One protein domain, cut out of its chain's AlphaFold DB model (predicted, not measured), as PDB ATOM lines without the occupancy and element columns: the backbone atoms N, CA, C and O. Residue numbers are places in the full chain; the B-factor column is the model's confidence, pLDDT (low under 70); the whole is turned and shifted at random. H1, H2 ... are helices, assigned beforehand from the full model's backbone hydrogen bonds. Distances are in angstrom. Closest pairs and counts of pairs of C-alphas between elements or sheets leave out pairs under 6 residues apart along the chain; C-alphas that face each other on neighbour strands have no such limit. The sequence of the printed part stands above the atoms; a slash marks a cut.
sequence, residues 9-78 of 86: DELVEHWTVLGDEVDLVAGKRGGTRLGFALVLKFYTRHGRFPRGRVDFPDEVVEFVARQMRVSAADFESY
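What this domain is: This is residues 9 to 78 of the 86 residues of the protein "DUF4158 domain-containing protein" of Streptomyces viridifaciens (UniProt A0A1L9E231). One long helix, H3, makes the core, and H4 crosses its first half at a steep angle. H1 and H5 sit on the same side of H3 as H4, H1 towards its later end and H5 at its beginning, while H2 packs on another side of it. The printed part has 70 residues with five named helices, H1 to H5 in order along the chain, and no named strand; its class is all helix, with the helix packing mostly crossed. It is compact, with a radius of gyration of the C-alphas of 10.8 A, and its rounded outline spans 26 by 25 by 22 A.

How they stand to each other: H1, residues 9 to 15, touches residues 38 to 45 of H3, residues 30 to 46, at a steep tilt of 68 degrees, only just short of about perpendicular, opposite ways; their closest C-alphas, those of Trp 15 and Lys 41, are 6.2 A apart. H1 also touches H4, residues 58 to 68, at a steep tilt of 61 degrees, the same way, with the C-alphas of Leu 11 and Val 60 closest at 6.6 A. H2, residues 19 to 26, is apart from H1 and touches residues 33 to 37 of H3 at a steep tilt of 46 degrees, opposite ways, closest at the C-alphas of Val 25 and Arg 33, 5.7 A. H3 is the hub, touching four helices. Its residues 33 to 38 touch H4 at a steep tilt of 64 degrees, opposite ways, closest at the C-alphas of Leu 34 and Ala 65, 6.1 A. H5, residues 72 to 75, touches residues 30 to 35 of H3, closest at the C-alphas of Gly 31 and Asp 74, 4.4 A. In H1 every O i to N i+4 pair is within hydrogen-bond range; in H2 it is 3 of 4, in H3 12 of 13 and in H4 6 of 7, and H5 is too short for such a pair.

Where its parts are: H1 begins at C-alpha 9, (266.714, 160.379, 165.906), and is 9.6 A long from first to last C-alpha. H2 measures 10.3 A. H3 runs 24.8 A from C-alpha 30 at (277.111, 162.662, 141.531). H4 measures 15.1 A. H5 measures 5.4 A and ends at C-alpha 75, (274.319, 169.100, 146.376).

The domain as a whole: The two C-alphas farthest apart are those of Asp 9 and Gly 27, at 29.1 A. The printed part has no cut. The link from H3 to H4, 11 residues, is long; the other three are tight. The mean pLDDT of the printed part is 84.7, and residues 77 to 78 are under 70.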
ATOM      1  N   ASP A   9     267.890 161.253 165.940       89.38
ATOM      2  CA  ASP A   9     266.714 160.379 165.906       89.38
ATOM      3  C   ASP A   9     265.808 160.685 164.698       89.38
ATOM      4  O   ASP A   9     265.479 159.791 163.925       89.38
ATOM      5  N   GLU A  10     265.544 161.970 164.430       90.50
ATOM      6  CA  GLU A  10     264.795 162.407 163.246       90.50
ATOM      7  C   GLU A  10     265.545 162.086 161.938       90.50
ATOM      8  O   GLU A  10     264.925 161.686 160.946       90.50
ATOM      9  N   LEU A  11     266.876 162.232 161.918       91.25
ATOM     10  CA  LEU A  11     267.701 161.837 160.770       91.25
ATOM     11  C   LEU A  11     267.582 160.337 160.490       91.25
ATOM     12  O   LEU A  11     267.371 159.935 159.346       91.25
ATOM     13  N   VAL A  12     267.677 159.511 161.527       91.31
ATOM     14  CA  VAL A  12     267.583 158.058 161.393       91.31
ATOM     15  C   VAL A  12     266.176 157.638 160.969       91.31
ATOM     16  O   VAL A  12     266.048 156.836 160.044       91.31
ATOM     17  N   GLU A  13     265.131 158.198 161.575       90.88
ATOM     18  CA  GLU A  13     263.746 157.811 161.290       90.88
ATOM     19  C   GLU A  13     263.316 158.195 159.868       90.88
ATOM     20  O   GLU A  13     262.699 157.399 159.159       90.88
ATOM     21  N   HIS A  14     263.663 159.401 159.412       91.00
ATOM     22  CA  HIS A  14     263.079 159.946 158.183       91.00
ATOM     23  C   HIS A  14     264.051 160.126 157.024       91.00
ATOM     24  O   HIS A  14     263.611 160.239 155.879       91.00
ATOM     25  N   TRP A  15     265.354 160.147 157.289       91.88
ATOM     26  CA  TRP A  15     266.382 160.448 156.290       91.88
ATOM     27  C   TRP A  15     267.337 159.282 156.037       91.88
ATOM     28  O   TRP A  15     268.253 159.396 155.219       91.88
ATOM     29  N   THR A  16     267.105 158.132 156.672       91.94
ATOM     30  CA  THR A  16     267.760 156.879 156.288       91.94
ATOM     31  C   THR A  16     267.204 156.418 154.949       91.94
ATOM     32  O   THR A  16     265.995 156.237 154.797       91.94
ATOM     33  N   VAL A  17     268.078 156.251 153.962       86.31
ATOM     34  CA  VAL A  17     267.728 155.754 152.635       86.31
ATOM     35  C   VAL A  17     267.916 154.245 152.625       86.31
ATOM     36  O   VAL A  17     269.022 153.739 152.817       86.31
ATOM     37  N   LEU A  18     266.817 153.523 152.437       87.06
ATOM     38  CA  LEU A  18     266.786 152.066 152.450       87.06
ATOM     39  C   LEU A  18     267.365 151.484 151.157       87.06
ATOM     40  O   LEU A  18     267.447 152.164 150.136       87.06
ATOM     41  N   GLY A  19     267.749 150.204 151.187       79.94
ATOM     42  CA  GLY A  19     268.372 149.521 150.045       79.94
ATOM     43  C   GLY A  19     267.555 149.620 148.752       79.94
ATOM     44  O   GLY A  19     268.107 149.962 147.710       79.94
ATOM     45  N   ASP A  20     266.239 149.423 148.830       81.88
ATOM     46  CA  ASP A  20     265.331 149.573 147.686       81.88
ATOM     47  C   ASP A  20     265.265 151.021 147.163       81.88
ATOM     48  O   ASP A  20     265.198 151.253 145.959       81.88
ATOM     49  N   GLU A  21     265.354 152.022 148.047       82.25
ATOM     50  CA  GLU A  21     265.405 153.439 147.658       82.25
ATOM     51  C   GLU A  21     266.750 153.796 146.996       82.25
ATOM     52  O   GLU A  21     266.803 154.652 146.110       82.25
ATOM     53  N   VAL A  22     267.841 153.128 147.392       78.75
ATOM     54  CA  VAL A  22     269.158 153.278 146.753       78.75
ATOM     55  C   VAL A  22     269.123 152.776 145.306       78.75
ATOM     56  O   VAL A  22     269.726 153.404 144.433       78.75
ATOM     57  N   ASP A  23     268.391 151.696 145.024       82.06
ATOM     58  CA  ASP A  23     268.245 151.160 143.665       82.06
ATOM     59  C   ASP A  23     267.539 152.158 142.729       82.06
ATOM     60  O   ASP A  23     268.018 152.441 141.627       82.06
ATOM     61  N   LEU A  24     266.499 152.840 143.231       78.31
ATOM     62  CA  LEU A  24     265.788 153.901 142.499       78.31
ATOM     63  C   LEU A  24     266.699 155.070 142.088       78.31
ATOM     64  O   LEU A  24     266.413 155.784 141.119       78.31
ATOM     65  N   VAL A  25     267.806 155.285 142.807       78.06
ATOM     66  CA  VAL A  25     268.780 156.349 142.517       78.06
ATOM     67  C   VAL A  25     270.082 155.832 141.907       78.06
ATOM     68  O   VAL A  25     270.943 156.638 141.537       78.06
ATOM     69  N   ALA A  26     270.233 154.516 141.742       74.75
ATOM     70  CA  ALA A  26     271.467 153.885 141.278       74.75
ATOM     71  C   ALA A  26     271.859 154.337 139.862       74.75
ATOM     72  O   ALA A  26     273.041 154.570 139.591       74.75
ATOM     73  N   GLY A  27     270.869 154.571 138.991       73.88
ATOM     74  CA  GLY A  27     271.071 155.097 137.635       73.88
ATOM     75  C   GLY A  27     271.547 156.557 137.572       73.88
ATOM     76  O   GLY A  27     271.971 157.022 136.513       73.88
ATOM     77  N   LYS A  28     271.508 157.295 138.690       74.00
ATOM     78  CA  LYS A  28     271.920 158.707 138.775       74.00
ATOM     79  C   LYS A  28     273.362 158.810 139.281       74.00
ATOM     80  O   LYS A  28     273.811 157.991 140.084       74.00
ATOM     81  N   ARG A  29     274.104 159.826 138.822       73.19
ATOM     82  CA  ARG A  29     275.520 160.066 139.172       73.19
ATOM     83  C   ARG A  29     275.686 161.381 139.944       73.19
ATOM     84  O   ARG A  29     274.932 162.321 139.707       73.19
ATOM     85  N   GLY A  30     276.682 161.439 140.834       70.06
ATOM     86  CA  GLY A  30     277.111 162.662 141.531       70.06
ATOM     87  C   GLY A  30     275.982 163.401 142.262       70.06
ATOM     88  O   GLY A  30     275.116 162.772 142.872       70.06
ATOM     89  N   GLY A  31     275.965 164.733 142.153       73.06
ATOM     90  CA  GLY A  31     274.964 165.609 142.779       73.06
ATOM     91  C   GLY A  31     273.511 165.289 142.428       73.06
ATOM     92  O   GLY A  31     272.624 165.441 143.264       73.06
ATOM     93  N   THR A  32     273.245 164.739 141.238       78.94
ATOM     94  CA  THR A  32     271.894 164.310 140.832       78.94
ATOM     95  C   THR A  32     271.391 163.111 141.636       78.94
ATOM     96  O   THR A  32     270.187 162.998 141.871       78.94
ATOM     97  N   ARG A  33     272.288 162.222 142.082       84.75
ATOM     98  CA  ARG A  33     271.928 161.104 142.968       84.75
ATOM     99  C   ARG A  33     271.493 161.621 144.337       84.75
ATOM    100  O   ARG A  33     270.439 161.224 144.823       84.75
ATOM    101  N   LEU A  34     272.273 162.536 144.914       86.81
ATOM    102  CA  LEU A  34     271.972 163.160 146.204       86.81
ATOM    103  C   LEU A  34     270.679 163.977 146.154       86.81
ATOM    104  O   LEU A  34     269.807 163.797 146.999       86.81
ATOM    105  N   GLY A  35     270.527 164.817 145.127       86.88
ATOM    106  CA  GLY A  35     269.326 165.625 144.926       86.88
ATOM    107  C   GLY A  35     268.059 164.787 144.845       86.88
ATOM    108  O   GLY A  35     267.081 165.067 145.532       86.88
ATOM    109  N   PHE A  36     268.094 163.705 144.070       86.88
ATOM    110  CA  PHE A  36     266.935 162.835 143.933       86.88
ATOM    111  C   PHE A  36     266.630 162.039 145.209       86.88
ATOM    112  O   PHE A  36     265.463 161.927 145.571       86.88
ATOM    113  N   ALA A  37     267.645 161.530 145.916       89.56
ATOM    114  CA  ALA A  37     267.442 160.848 147.195       89.56
ATOM    115  C   ALA A  37     266.767 161.767 148.226       89.56
ATOM    116  O   ALA A  37     265.811 161.371 148.886       89.56
ATOM    117  N   LEU A  38     267.210 163.023 148.311       89.56
ATOM    118  CA  LEU A  38     266.629 164.020 149.208       89.56
ATOM    119  C   LEU A  38     265.182 164.360 148.840       89.56
ATOM    120  O   LEU A  38     264.325 164.402 149.722       89.56
ATOM    121  N   VAL A  39     264.883 164.542 147.550       89.00
ATOM    122  CA  VAL A  39     263.506 164.755 147.070       89.00
ATOM    123  C   VAL A  39     262.615 163.554 147.393       89.00
ATOM    124  O   VAL A  39     261.496 163.751 147.863       89.00
ATOM    125  N   LEU A  40     263.108 162.327 147.193       89.25
ATOM    126  CA  LEU A  40     262.369 161.100 147.495       89.25
ATOM    127  C   LEU A  40     262.019 161.017 148.986       89.25
ATOM    128  O   LEU A  40     260.845 160.880 149.323       89.25
ATOM    129  N   LYS A  41     263.003 161.184 149.884       91.50
ATOM    130  CA  LYS A  41     262.754 161.179 151.337       91.50
ATOM    131  C   LYS A  41     261.799 162.295 151.757       91.50
ATOM    132  O   LYS A  41     260.884 162.055 152.542       91.50
ATOM    133  N   PHE A  42     261.968 163.496 151.199       91.06
ATOM    134  CA  PHE A  42     261.088 164.625 151.486       91.06
ATOM    135  C   PHE A  42     259.642 164.333 151.075       91.06
ATOM    136  O   PHE A  42     258.720 164.592 151.849       91.06
ATOM    137  N   TYR A  43     259.441 163.755 149.888       88.94
ATOM    138  CA  TYR A  43     258.119 163.379 149.402       88.94
ATOM    139  C   TYR A  43     257.486 162.286 150.268       88.94
ATOM    140  O   TYR A  43     256.339 162.436 150.682       88.94
ATOM    141  N   THR A  44     258.236 161.243 150.626       88.19
ATOM    142  CA  THR A  44     257.760 160.179 151.525       88.19
ATOM    143  C   THR A  44     257.353 160.727 152.897       88.19
ATOM    144  O   THR A  44     256.364 160.275 153.467       88.19
ATOM    145  N   ARG A  45     258.074 161.729 153.420       88.38
ATOM    146  CA  ARG A  45     257.785 162.344 154.726       88.38
ATOM    147  C   ARG A  45     256.610 163.323 154.693       88.38
ATOM    148  O   ARG A  45     255.787 163.322 155.602       88.38
ATOM    149  N   HIS A  46     256.563 164.202 153.693       87.69
ATOM    150  CA  HIS A  46     255.656 165.356 153.673       87.69
ATOM    151  C   HIS A  46     254.498 165.233 152.675       87.69
ATOM    152  O   HIS A  46     253.627 166.103 152.665       87.69
ATOM    153  N   GLY A  47     254.495 164.218 151.806       88.81
ATOM    154  CA  GLY A  47     253.485 164.036 150.756       88.81
ATOM    155  C   GLY A  47     253.474 165.141 149.693       88.81
ATOM    156  O   GLY A  47     252.490 165.295 148.974       88.81
ATOM    157  N   ARG A  48     254.536 165.952 149.608       87.31
ATOM    158  CA  ARG A  48     254.675 167.061 148.653       87.31
ATOM    159  C   ARG A  48     256.115 167.192 148.183       87.31
ATOM    160  O   ARG A  48     257.032 166.737 148.860       87.31
ATOM    161  N   PHE A  49     256.320 167.874 147.063       85.06
ATOM    162  CA  PHE A  49     257.662 168.191 146.585       85.06
ATOM    163  C   PHE A  49     258.300 169.349 147.384       85.06
ATOM    164  O   PHE A  49     257.585 170.249 147.852       85.06
ATOM    165  N   PRO A  50     259.634 169.331 147.574       85.62
ATOM    166  CA  PRO A  50     260.362 170.440 148.182       85.62
ATOM    167  C   PRO A  50     260.357 171.659 147.251       85.62
ATOM    168  O   PRO A  50     260.348 171.518 146.030       85.62
ATOM    169  N   ARG A  51     260.405 172.865 147.821       80.81
ATOM    170  CA  ARG A  51     260.458 174.130 147.067       80.81
ATOM    171  C   ARG A  51     261.877 174.481 146.621       80.81
ATOM    172  O   ARG A  51     262.055 175.357 145.783       80.81
ATOM    173  N   GLY A  52     262.890 173.848 147.207       81.38
ATOM    174  CA  GLY A  52     264.290 174.106 146.889       81.38
ATOM    175  C   GLY A  52     265.251 173.574 147.951       81.38
ATOM    176  O   GLY A  52     264.825 172.955 148.927       81.38
ATOM    177  N   ARG A  53     266.540 173.933 147.834       80.88
ATOM    178  CA  ARG A  53     267.565 173.736 148.885       80.88
ATOM    179  C   ARG A  53     267.101 174.242 150.256       80.88
ATOM    180  O   ARG A  53     267.475 173.667 151.266       80.88
ATOM    181  N   VAL A  54     266.255 175.277 150.290       82.62
ATOM    182  CA  VAL A  54     265.727 175.890 151.523       82.62
ATOM    183  C   VAL A  54     264.961 174.892 152.394       82.62
ATOM    184  O   VAL A  54     264.927 175.053 153.612       82.62
ATOM    185  N   ASP A  55     264.345 173.865 151.809       86.19
ATOM    186  CA  ASP A  55     263.622 172.845 152.571       86.19
ATOM    187  C   ASP A  55     264.576 171.841 153.251       86.19
ATOM    188  O   ASP A  55     264.159 171.162 154.186       86.19
ATOM    189  N   PHE A  56     265.863 171.807 152.880       87.56
ATOM    190  CA  PHE A  56     266.849 170.839 153.368       87.56
ATOM    191  C   PHE A  56     267.882 171.487 154.304       87.56
ATOM    192  O   PHE A  56     268.741 172.236 153.837       87.56
ATOM    193  N   PRO A  57     267.832 171.195 155.618       89.25
ATOM    194  CA  PRO A  57     268.907 171.533 156.551       89.25
ATOM    195  C   PRO A  57     270.220 170.857 156.145       89.25
ATOM    196  O   PRO A  57     270.198 169.732 155.647       89.25
ATOM    197  N   ASP A  58     271.360 171.491 156.415       88.62
ATOM    198  CA  ASP A  58     272.674 170.932 156.065       88.62
ATOM    199  C   ASP A  58     272.922 169.561 156.709       88.62
ATOM    200  O   ASP A  58     273.415 168.659 156.042       88.62
ATOM    201  N   GLU A  59     272.446 169.343 157.936       91.50
ATOM    202  CA  GLU A  59     272.541 168.052 158.632       91.50
ATOM    203  C   GLU A  59     271.873 166.911 157.853       91.50
ATOM    204  O   GLU A  59     272.410 165.810 157.753       91.50
ATOM    205  N   VAL A  60     270.712 167.188 157.251       91.44
ATOM    206  CA  VAL A  60     269.983 166.231 156.412       91.44
ATOM    207  C   VAL A  60     270.771 165.937 155.139       91.44
ATOM    208  O   VAL A  60     270.909 164.779 154.741       91.44
ATOM    209  N   VAL A  61     271.312 166.980 154.508       90.69
ATOM    210  CA  VAL A  61     272.124 166.844 153.293       90.69
ATOM    211  C   VAL A  61     273.355 165.995 153.571       90.69
ATOM    212  O   VAL A  61     273.615 165.044 152.838       90.69
ATOM    213  N   GLU A  62     274.093 166.306 154.632       91.19
ATOM    214  CA  GLU A  62     275.289 165.573 155.032       91.19
ATOM    215  C   GLU A  62     274.972 164.116 155.372       91.19
ATOM    216  O   GLU A  62     275.694 163.206 154.953       91.19
ATOM    217  N   PHE A  63     273.873 163.876 156.088       92.44
ATOM    218  CA  PHE A  63     273.444 162.534 156.462       92.44
ATOM    219  C   PHE A  63     273.118 161.671 155.236       92.44
ATOM    220  O   PHE A  63     273.573 160.529 155.136       92.44
ATOM    221  N   VAL A  64     272.380 162.210 154.264       90.94
ATOM    222  CA  VAL A  64     272.034 161.484 153.031       90.94
ATOM    223  C   VAL A  64     273.241 161.359 152.093       90.94
ATOM    224  O   VAL A  64     273.444 160.304 151.490       90.94
ATOM    225  N   ALA A  65     274.098 162.378 152.008       90.94
ATOM    226  CA  ALA A  65     275.317 162.350 151.195       90.94
ATOM    227  C   ALA A  65     276.261 161.211 151.609       90.94
ATOM    228  O   ALA A  65     276.762 160.477 150.752       90.94
ATOM    229  N   ARG A  66     276.429 160.999 152.923       90.62
ATOM    230  CA  ARG A  66     277.220 159.887 153.478       90.62
ATOM    231  C   ARG A  66     276.686 158.525 153.041       90.62
ATOM    232  O   ARG A  66     277.471 157.673 152.629       90.62
ATOM    233  N   GLN A  67     275.369 158.335 153.074       90.06
ATOM    234  CA  GLN A  67     274.727 157.090 152.634       90.06
ATOM    235  C   GLN A  67     274.918 156.854 151.130       90.06
ATOM    236  O   GLN A  67     275.195 155.738 150.696       90.06
ATOM    237  N   MET A  68     274.859 157.926 150.339       85.62
ATOM    238  CA  MET A  68     275.015 157.889 148.883       85.62
ATOM    239  C   MET A  68     276.472 157.849 148.404       85.62
ATOM    240  O   MET A  68     276.705 157.699 147.201       85.62
ATOM    241  N   ARG A  69     277.441 157.948 149.326       86.50
ATOM    242  CA  ARG A  69     278.889 158.006 149.055       86.50
ATOM    243  C   ARG A  69     279.270 159.124 148.075       86.50
ATOM    244  O   ARG A  69     280.088 158.923 147.181       86.50
ATOM    245  N   VAL A  70     278.661 160.293 148.242       86.56
ATOM    246  CA  VAL A  70     278.922 161.511 147.454       86.56
ATOM    247  C   VAL A  70     279.192 162.687 148.390       86.56
ATOM    248  O   VAL A  70     278.905 162.600 149.584       86.56
ATOM    249  N   SER A  71     279.763 163.782 147.881       87.00
ATOM    250  CA  SER A  71     280.008 164.958 148.716       87.00
ATOM    251  C   SER A  71     278.715 165.740 148.934       87.00
ATOM    252  O   SER A  71     277.935 165.929 148.003       87.00
ATOM    253  N   ALA A  72     278.501 166.270 150.139       85.12
ATOM    254  CA  ALA A  72     277.417 167.224 150.379       85.12
ATOM    255  C   ALA A  72     277.579 168.496 149.521       85.12
ATOM    256  O   ALA A  72     276.587 169.112 149.147       85.12
ATOM    257  N   ALA A  73     278.810 168.845 149.131       82.50
ATOM    258  CA  ALA A  73     279.080 169.950 148.209       82.50
ATOM    259  C   ALA A  73     278.550 169.685 146.785       82.50
ATOM    260  O   ALA A  73     278.160 170.618 146.084       82.50
ATOM    261  N   ASP A  74     278.437 168.415 146.361       77.50
ATOM    262  CA  ASP A  74     277.789 168.063 145.087       77.50
ATOM    263  C   ASP A  74     276.285 168.395 145.095       77.50
ATOM    264  O   ASP A  74     275.635 168.423 144.052       77.50
ATOM    265  N   PHE A  75     275.701 168.654 146.266       75.12
ATOM    266  CA  PHE A  75     274.319 169.100 146.376       75.12
ATOM    267  C   PHE A  75     274.128 170.570 145.995       75.12
ATOM    268  O   PHE A  75     273.038 170.960 145.587       75.12
ATOM    269  N   GLU A  76     275.163 171.399 146.138       70.00
ATOM    270  CA  GLU A  76     275.116 172.813 145.741       70.00
ATOM    271  C   GLU A  76     275.169 172.969 144.219       70.00
ATOM    272  O   GLU A  76     274.551 173.876 143.666       70.00
ATOM    273  N   SER A  77     275.848 172.043 143.533       64.38
ATOM    274  CA  SER A  77     275.869 171.967 142.069       64.38
ATOM    275  C   SER A  77     274.604 171.335 141.481       64.38
ATOM    276  O   SER A  77     274.376 171.426 140.272       64.38
ATOM    277  N   TYR A  78     273.750 170.728 142.315       66.25
ATOM    278  CA  TYR A  78     272.429 170.287 141.891       66.25
ATOM    279  C   TYR A  78     271.590 171.516 141.537       66.25
ATOM    280  O   TYR A  78     271.208 172.304 142.404       66.25
TER     281      TYR A  78